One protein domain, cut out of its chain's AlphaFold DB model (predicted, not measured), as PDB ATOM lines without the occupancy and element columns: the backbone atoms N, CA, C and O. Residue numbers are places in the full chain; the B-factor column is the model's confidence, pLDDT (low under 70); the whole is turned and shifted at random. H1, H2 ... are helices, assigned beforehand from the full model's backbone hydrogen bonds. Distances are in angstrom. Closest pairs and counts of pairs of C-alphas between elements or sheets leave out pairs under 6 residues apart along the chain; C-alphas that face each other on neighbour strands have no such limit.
ATOM      1  N   ALA A   5     208.275 188.885 133.425       91.75
ATOM      2  CA  ALA A   5     207.146 189.533 134.086       91.75
ATOM      3  C   ALA A   5     206.977 190.977 133.591       91.75
ATOM      4  O   ALA A   5     205.883 191.352 133.177       91.75
ATOM      5  N   GLU A   6     208.072 191.733 133.515       92.19
ATOM      6  CA  GLU A   6     208.093 193.097 132.972       92.19
ATOM      7  C   GLU A   6     207.635 193.128 131.506       92.19
ATOM      8  O   GLU A   6     206.854 193.990 131.110       92.19
ATOM      9  N   PHE A   7     208.055 192.148 130.698       91.75
ATOM     10  CA  PHE A   7     207.601 192.024 129.312       91.75
ATOM     11  C   PHE A   7     206.089 191.771 129.221       91.75
ATOM     12  O   PHE A   7     205.403 192.391 128.410       91.75
ATOM     13  N   LYS A   8     205.537 190.893 130.070       92.50
ATOM     14  CA  LYS A   8     204.090 190.621 130.099       92.50
ATOM     15  C   LYS A   8     203.281 191.864 130.456       92.50
ATOM     16  O   LYS A   8     202.251 192.101 129.825       92.50
ATOM     17  N   GLU A   9     203.738 192.652 131.424       94.50
ATOM     18  CA  GLU A   9     203.084 193.912 131.796       94.50
ATOM     19  C   GLU A   9     203.112 194.925 130.650       94.50
ATOM     20  O   GLU A   9     202.083 195.518 130.322       94.50
ATOM     21  N   GLN A  10     204.255 195.066 129.975       92.94
ATOM     22  CA  GLN A  10     204.388 195.945 128.812       92.94
ATOM     23  C   GLN A  10     203.451 195.534 127.676       92.94
ATOM     24  O   GLN A  10     202.760 196.383 127.121       92.94
ATOM     25  N   VAL A  11     203.368 194.237 127.364       93.75
ATOM     26  CA  VAL A  11     202.449 193.718 126.340       93.75
ATOM     27  C   VAL A  11     200.990 193.934 126.740       93.75
ATOM     28  O   VAL A  11     200.175 194.293 125.892       93.75
ATOM     29  N   ALA A  12     200.643 193.753 128.017       93.25
ATOM     30  CA  ALA A  12     199.283 193.972 128.510       93.25
ATOM     31  C   ALA A  12     198.839 195.440 128.389       93.25
ATOM     32  O   ALA A  12     197.665 195.694 128.111       93.25
ATOM     33  N   ALA A  13     199.769 196.386 128.535       95.94
ATOM     34  CA  ALA A  13     199.516 197.817 128.376       95.94
ATOM     35  C   ALA A  13     199.289 198.253 126.913       95.94
ATOM     36  O   ALA A  13     198.791 199.355 126.677       95.94
ATOM     37  N   LEU A  14     199.623 197.413 125.925       96.06
ATOM     38  CA  LEU A  14     199.423 197.734 124.511       96.06
ATOM     39  C   LEU A  14     197.939 197.664 124.104       96.06
ATOM     40  O   LEU A  14     197.198 196.804 124.598       96.06
ATOM     41  N   PRO A  15     197.504 198.481 123.125       97.50
ATOM     42  CA  PRO A  15     196.220 198.313 122.449       97.50
ATOM     43  C   PRO A  15     196.055 196.917 121.832       97.50
ATOM     44  O   PRO A  15     197.030 196.286 121.423       97.50
ATOM     45  N   VAL A  16     194.805 196.454 121.705       95.06
ATOM     46  CA  VAL A  16     194.469 195.116 121.172       95.06
ATOM     47  C   VAL A  16     195.135 194.851 119.819       95.06
ATOM     48  O   VAL A  16     195.720 193.789 119.633       95.06
ATOM     49  N   GLU A  17     195.086 195.819 118.904       95.50
ATOM     50  CA  GLU A  17     195.663 195.684 117.562       95.50
ATOM     51  C   GLU A  17     197.177 195.463 117.608       95.50
ATOM     52  O   GLU A  17     197.692 194.558 116.960       95.50
ATOM     53  N   GLN A  18     197.887 196.211 118.456       96.19
ATOM     54  CA  GLN A  18     199.333 196.056 118.620       96.19
ATOM     55  C   GLN A  18     199.694 194.713 119.257       96.19
ATOM     56  O   GLN A  18     200.679 194.090 118.864       96.19
ATOM     57  N   ARG A  19     198.873 194.216 120.194       95.88
ATOM     58  CA  ARG A  19     199.043 192.860 120.738       95.88
ATOM     59  C   ARG A  19     198.834 191.791 119.669       95.88
ATOM     60  O   ARG A  19     199.583 190.821 119.651       95.88
ATOM     61  N   ALA A  20     197.856 191.963 118.780       93.38
ATOM     62  CA  ALA A  20     197.616 191.040 117.676       93.38
ATOM     63  C   ALA A  20     198.784 191.033 116.678       93.38
ATOM     64  O   ALA A  20     199.264 189.962 116.311       93.38
ATOM     65  N   SER A  21     199.301 192.208 116.300       95.50
ATOM     66  CA  SER A  21     200.491 192.320 115.448       95.50
ATOM     67  C   SER A  21     201.719 191.677 116.091       95.50
ATOM     68  O   SER A  21     202.433 190.928 115.429       95.50
ATOM     69  N   LEU A  22     201.943 191.906 117.390       94.62
ATOM     70  CA  LEU A  22     203.040 191.280 118.129       94.62
ATOM     71  C   LEU A  22     202.883 189.755 118.207       94.62
ATOM     72  O   LEU A  22     203.856 189.035 118.006       94.62
ATOM     73  N   ALA A  23     201.673 189.250 118.456       93.44
ATOM     74  CA  ALA A  23     201.401 187.814 118.471       93.44
ATOM     75  C   ALA A  23     201.670 187.174 117.103       93.44
ATOM     76  O   ALA A  23     202.318 186.135 117.038       93.44
ATOM     77  N   SER A  24     201.230 187.811 116.014       93.31
ATOM     78  CA  SER A  24     201.513 187.352 114.651       93.31
ATOM     79  C   SER A  24     203.018 187.317 114.372       93.31
ATOM     80  O   SER A  24     203.518 186.294 113.913       93.31
ATOM     81  N   PHE A  25     203.756 188.378 114.719       94.88
ATOM     82  CA  PHE A  25     205.215 188.400 114.582       94.88
ATOM     83  C   PHE A  25     205.881 187.258 115.359       94.88
ATOM     84  O   PHE A  25     206.705 186.540 114.800       94.88
ATOM     85  N   LEU A  26     205.498 187.055 116.624       91.44
ATOM     86  CA  LEU A  26     206.055 185.986 117.454       91.44
ATOM     87  C   LEU A  26     205.782 184.605 116.852       91.44
ATOM     88  O   LEU A  26     206.709 183.807 116.762       91.44
ATOM     89  N   LEU A  27     204.553 184.345 116.396       87.75
ATOM     90  CA  LEU A  27     204.181 183.083 115.749       87.75
ATOM     91  C   LEU A  27     204.985 182.828 114.466       87.75
ATOM     92  O   LEU A  27     205.409 181.702 114.247       87.75
ATOM     93  N   HIS A  28     205.234 183.861 113.655       88.25
ATOM     94  CA  HIS A  28     206.059 183.752 112.446       88.25
ATOM     95  C   HIS A  28     207.564 183.667 112.721       88.25
ATOM     96  O   HIS A  28     208.312 183.230 111.857       88.25
ATOM     97  N   SER A  29     208.018 184.118 113.892       88.75
ATOM     98  CA  SER A  29     209.428 184.048 114.291       88.75
ATOM     99  C   SER A  29     209.830 182.706 114.897       88.75
ATOM    100  O   SER A  29     211.012 182.495 115.174       88.75
ATOM    101  N   LEU A  30     208.861 181.820 115.152       85.75
ATOM    102  CA  LEU A  30     209.159 180.466 115.597       85.75
ATOM    103  C   LEU A  30     209.943 179.744 114.492       85.75
ATOM    104  O   LEU A  30     209.634 179.940 113.317       85.75
ATOM    105  N   PRO A  31     210.961 178.942 114.850       82.25
ATOM    106  CA  PRO A  31     211.652 178.122 113.867       82.25
ATOM    107  C   PRO A  31     210.652 177.200 113.173       82.25
ATOM    108  O   PRO A  31     209.639 176.816 113.774       82.25
ATOM    109  N   ASP A  32     210.961 176.833 111.928       77.88
ATOM    110  CA  ASP A  32     210.230 175.767 111.255       77.88
ATOM    111  C   ASP A  32     210.215 174.541 112.179       77.88
ATOM    112  O   ASP A  32     211.239 174.227 112.797       77.88
ATOM    113  N   PRO A  33     209.057 173.893 112.362       72.31
ATOM    114  CA  PRO A  33     208.990 172.736 113.228       72.31
ATOM    115  C   PRO A  33     209.948 171.666 112.696       72.31
ATOM    116  O   PRO A  33     209.918 171.337 111.513       72.31
ATOM    117  N   ASP A  34     210.734 171.054 113.586       71.19
ATOM    118  CA  ASP A  34     211.582 169.890 113.261       71.19
ATOM    119  C   ASP A  34     210.761 168.674 112.772       71.19
ATOM    120  O   ASP A  34     211.309 167.644 112.377       71.19
ATOM    121  N   TYR A  35     209.432 168.783 112.820       71.88
ATOM    122  CA  TYR A  35     208.470 167.779 112.417       71.88
ATOM    123  C   TYR A  35     207.515 168.356 111.369       71.88
ATOM    124  O   TYR A  35     206.656 169.182 111.684       71.88
ATOM    125  N   ASP A  36     207.666 167.884 110.135       79.69
ATOM    126  CA  ASP A  36     206.745 168.137 109.029       79.69
ATOM    127  C   ASP A  36     205.833 166.916 108.823       79.69
ATOM    128  O   ASP A  36     206.272 165.767 108.926       79.69
ATOM    129  N   VAL A  37     204.550 167.162 108.565       84.88
ATOM    130  CA  VAL A  37     203.520 166.129 108.389       84.88
ATOM    131  C   VAL A  37     202.846 166.371 107.054       84.88
ATOM    132  O   VAL A  37     202.193 167.395 106.874       84.88
ATOM    133  N   SER A  38     202.966 165.414 106.135       89.69
ATOM    134  CA  SER A  38     202.346 165.548 104.819       89.69
ATOM    135  C   SER A  38     200.817 165.479 104.899       89.69
ATOM    136  O   SER A  38     200.243 164.851 105.797       89.69
ATOM    137  N   ASP A  39     200.143 166.079 103.918       92.25
ATOM    138  CA  ASP A  39     198.681 166.041 103.813       92.25
ATOM    139  C   ASP A  39     198.143 164.599 103.749       92.25
ATOM    140  O   ASP A  39     197.060 164.304 104.267       92.25
ATOM    141  N   GLU A  40     198.898 163.667 103.160       94.44
ATOM    142  CA  GLU A  40     198.548 162.246 103.096       94.44
ATOM    143  C   GLU A  40     198.548 161.581 104.477       94.44
ATOM    144  O   GLU A  40     197.612 160.840 104.796       94.44
ATOM    145  N   GLU A  41     199.558 161.864 105.303       93.12
ATOM    146  CA  GLU A  41     199.666 161.377 106.687       93.12
ATOM    147  C   GLU A  41     198.504 161.928 107.532       93.12
ATOM    148  O   GLU A  41     197.849 161.188 108.276       93.12
ATOM    149  N   VAL A  42     198.167 163.213 107.360       92.00
ATOM    150  CA  VAL A  42     196.991 163.828 108.002       92.00
ATOM    151  C   VAL A  42     195.705 163.124 107.564       92.00
ATOM    152  O   VAL A  42     194.874 162.757 108.403       92.00
ATOM    153  N   ALA A  43     195.526 162.902 106.260       93.94
ATOM    154  CA  ALA A  43     194.339 162.248 105.720       93.94
ATOM    155  C   ALA A  43     194.188 160.808 106.232       93.94
ATOM    156  O   ALA A  43     193.067 160.368 106.508       93.94
ATOM    157  N   GLU A  44     195.295 160.082 106.385       94.56
ATOM    158  CA  GLU A  44     195.312 158.738 106.955       94.56
ATOM    159  C   GLU A  44     194.907 158.745 108.433       94.56
ATOM    160  O   GLU A  44     193.970 158.033 108.802       94.56
ATOM    161  N   ARG A  45     195.477 159.624 109.265       90.88
ATOM    162  CA  ARG A  45     195.065 159.730 110.678       90.88
ATOM    163  C   ARG A  45     193.588 160.068 110.844       90.88
ATOM    164  O   ARG A  45     192.919 159.536 111.730       90.88
ATOM    165  N   VAL A  46     193.041 160.910 109.969       92.62
ATOM    166  CA  VAL A  46     191.603 161.216 109.968       92.62
ATOM    167  C   VAL A  46     190.768 159.976 109.631       92.62
ATOM    168  O   VAL A  46     189.706 159.785 110.233       92.62
ATOM    169  N   ARG A  47     191.210 159.122 108.697       95.25
ATOM    170  CA  ARG A  47     190.530 157.849 108.393       95.25
ATOM    171  C   ARG A  47     190.565 156.898 109.586       95.25
ATOM    172  O   ARG A  47     189.505 156.404 109.963       95.25
ATOM    173  N   GLN A  48     191.727 156.719 110.207       95.25
ATOM    174  CA  GLN A  48     191.910 155.854 111.379       95.25
ATOM    175  C   GLN A  48     191.048 156.303 112.568       95.25
ATOM    176  O   GLN A  48     190.462 155.492 113.284       95.25
ATOM    177  N   MET A  49     190.907 157.616 112.770       93.31
ATOM    178  CA  MET A  49     190.043 158.147 113.825       93.31
ATOM    179  C   MET A  49     188.561 157.864 113.534       93.31
ATOM    180  O   MET A  49     187.799 157.500 114.431       93.31
ATOM    181  N   LYS A  50     188.138 157.974 112.267       92.81
ATOM    182  CA  LYS A  50     186.767 157.645 111.838       92.81
ATOM    183  C   LYS A  50     186.465 156.148 111.931       92.81
ATOM    184  O   LYS A  50     185.339 155.792 112.274       92.81
ATOM    185  N   SER A  51     187.441 155.285 111.649       95.75
ATOM    186  CA  SER A  51     187.318 153.828 111.798       95.75
ATOM    187  C   SER A  51     187.405 153.360 113.256       95.75
ATOM    188  O   SER A  51     187.121 152.194 113.523       95.75
ATOM    189  N   ARG A  52     187.723 154.265 114.199       92.38
ATOM    190  CA  ARG A  52     188.009 153.985 115.620       92.38
ATOM    191  C   ARG A  52     189.247 153.116 115.849       92.38
ATOM    192  O   ARG A  52     189.391 152.535 116.920       92.38
ATOM    193  N   GLU A  53     190.134 153.041 114.865       92.94
ATOM    194  CA  GLU A  53     191.448 152.418 115.010       92.94
ATOM    195  C   GLU A  53     192.348 153.236 115.943       92.94
ATOM    196  O   GLU A  53     193.085 152.675 116.750       92.94
ATOM    197  N   VAL A  54     192.211 154.566 115.902       91.31
ATOM    198  CA  VAL A  54     192.829 155.484 116.865       91.31
ATOM    199  C   VAL A  54     191.765 156.314 117.581       91.31
ATOM    200  O   VAL A  54     190.752 156.706 116.999       91.31
ATOM    201  N   GLY A  55     191.987 156.568 118.870       88.88
ATOM    202  CA  GLY A  55     191.109 157.391 119.701       88.88
ATOM    203  C   GLY A  55     191.545 158.855 119.729       88.88
ATOM    204  O   GLY A  55     192.727 159.165 119.601       88.88
ATOM    205  N   SER A  56     190.594 159.765 119.941       89.19
ATOM    206  CA  SER A  56     190.915 161.152 120.280       89.19
ATOM    207  C   SER A  56     191.379 161.248 121.731       89.19
ATOM    208  O   SER A  56     190.794 160.599 122.599       89.19
ATOM    209  N   ILE A  57     192.340 162.123 122.007       91.25
ATOM    210  CA  ILE A  57     192.711 162.490 123.376       91.25
ATOM    211  C   ILE A  57     191.919 163.713 123.836       91.25
ATOM    212  O   ILE A  57     191.547 164.579 123.040       91.25
ATOM    213  N   SER A  58     191.672 163.802 125.136       93.56
ATOM    214  CA  SER A  58     191.132 165.001 125.765       93.56
ATOM    215  C   SER A  58     192.173 166.125 125.823       93.56
ATOM    216  O   SER A  58     193.384 165.907 125.753       93.56
ATOM    217  N   MET A  59     191.698 167.359 126.012       91.25
ATOM    218  CA  MET A  59     192.573 168.523 126.197       91.25
ATOM    219  C   MET A  59     193.484 168.382 127.432       91.25
ATOM    220  O   MET A  59     194.625 168.846 127.422       91.25
ATOM    221  N   ASP A  60     193.010 167.720 128.489       93.88
ATOM    222  CA  ASP A  60     193.805 167.482 129.697       93.88
ATOM    223  C   ASP A  60     194.930 166.469 129.455       93.88
ATOM    224  O   ASP A  60     196.047 166.655 129.942       93.88
ATOM    225  N   GLU A  61     194.665 165.420 128.676       91.19
ATOM    226  CA  GLU A  61     195.680 164.450 128.251       91.19
ATOM    227  C   GLU A  61     196.729 165.103 127.348       91.19
ATOM    228  O   GLU A  61     197.924 164.913 127.576       91.19
ATOM    229  N   LEU A  62     196.305 165.953 126.405       89.62
ATOM    230  CA  LEU A  62     197.219 166.743 125.577       89.62
ATOM    231  C   LEU A  62     198.137 167.616 126.443       89.62
ATOM    232  O   LEU A  62     199.356 167.607 126.268       89.62
ATOM    233  N   ARG A  63     197.571 168.344 127.416       90.00
ATOM    234  CA  ARG A  63     198.350 169.205 128.317       90.00
ATOM    235  C   ARG A  63     199.389 168.409 129.105       90.00
ATOM    236  O   ARG A  63     200.522 168.868 129.235       90.00
ATOM    237  N   LYS A  64     199.015 167.236 129.627       90.44
ATOM    238  CA  LYS A  64     199.929 166.347 130.360       90.44
ATOM    239  C   LYS A  64     201.065 165.847 129.470       90.44
ATOM    240  O   LYS A  64     202.213 165.881 129.908       90.44
ATOM    241  N   GLY A  65     200.764 165.443 128.236       87.12
ATOM    242  CA  GLY A  65     201.768 165.003 127.266       87.12
ATOM    243  C   GLY A  65     202.789 166.098 126.960       87.12
ATOM    244  O   GLY A  65     203.977 165.912 127.195       87.12
ATOM    245  N   VAL A  66     202.320 167.284 126.558       84.50
ATOM    246  CA  VAL A  66     203.192 168.426 126.216       84.50
ATOM    247  C   VAL A  66     204.035 168.893 127.407       84.50
ATOM    248  O   VAL A  66     205.187 169.281 127.238       84.50
ATOM    249  N   ALA A  67     203.478 168.873 128.621       80.19
ATOM    250  CA  ALA A  67     204.233 169.229 129.820       80.19
ATOM    251  C   ALA A  67     205.332 168.206 130.154       80.19
ATOM    252  O   ALA A  67     206.366 168.596 130.688       80.19
ATOM    253  N   SER A  68     205.109 166.926 129.842       76.62
ATOM    254  CA  SER A  68     206.072 165.847 130.098       76.62
ATOM    255  C   SER A  68     207.213 165.843 129.077       76.62
ATOM    256  O   SER A  68     208.354 165.593 129.443       76.62
ATOM    257  N   ASP A  69     206.916 166.181 127.820       67.38
ATOM    258  CA  ASP A  69     207.877 166.185 126.707       67.38
ATOM    259  C   ASP A  69     208.892 167.345 126.788       67.38
ATOM    260  O   ASP A  69     210.037 167.226 126.372       67.38
ATOM    261  N   ARG A  70     208.512 168.464 127.420       58.34
ATOM    262  CA  ARG A  70     209.388 169.635 127.649       58.34
ATOM    263  C   ARG A  70     210.369 169.477 128.825       58.34
ATOM    264  O   ARG A  70     211.016 170.452 129.203       58.34
ATOM    265  N   GLY A  71     210.420 168.298 129.448       50.81
ATOM    266  CA  GLY A  71     211.281 167.974 130.592       50.81
ATOM    267  C   GLY A  71     212.608 167.284 130.243       50.81
ATOM    268  O   GLY A  71     213.282 166.823 131.166       50.81
TER     269      GLY A  71
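Overview. This is residues 5 to 71 of the 72 residues of an uncharacterized protein of Verrucomicrobiae bacterium Tous-C4TDCM (UniProt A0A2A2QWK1). An open, hollow horseshoe of four separate helices with no core: H1 and H2 make a corner at one end, an unnamed stretch bridges to H3 at the far end, and H4 folds back over the gap. The 67 printed residues hold H1, H2, H3 and H4 in that order, with no named strand, and the class is all helix. The whole is extended, radius of gyration of the C-alphas 17.9 A, spanning 48 by 25 by 23 A.

Along the chain. H1, residues 5 to 13, begins at C-alpha 5 (207.146, 189.533, 134.086) and is 12.6 A long. H2, residues 16 to 28, measures 18.4 A; H3, residues 39 to 51, 18.5 A; H4, residues 59 to 69, 15.5 A, ending at C-alpha 69 (207.877, 166.185, 126.707).

Arrangement. H1 and H2 are close but not clearly touching; their closest C-alphas, Val 11 and Arg 19, are 6.6 A apart. They run opposite ways at a steep tilt of 50 degrees. H3 and H4 are apart from each other and from H1 and H2. In H1, H2, H3 and H4 every O i to N i+4 pair is within hydrogen-bond range.

Size, cuts and confidence. The C-alphas farthest apart, Glu 6 and Ser 51, are 49.2 A apart. The printed part has no cut and no long link. Residues 69 to 71 have pLDDT under 70.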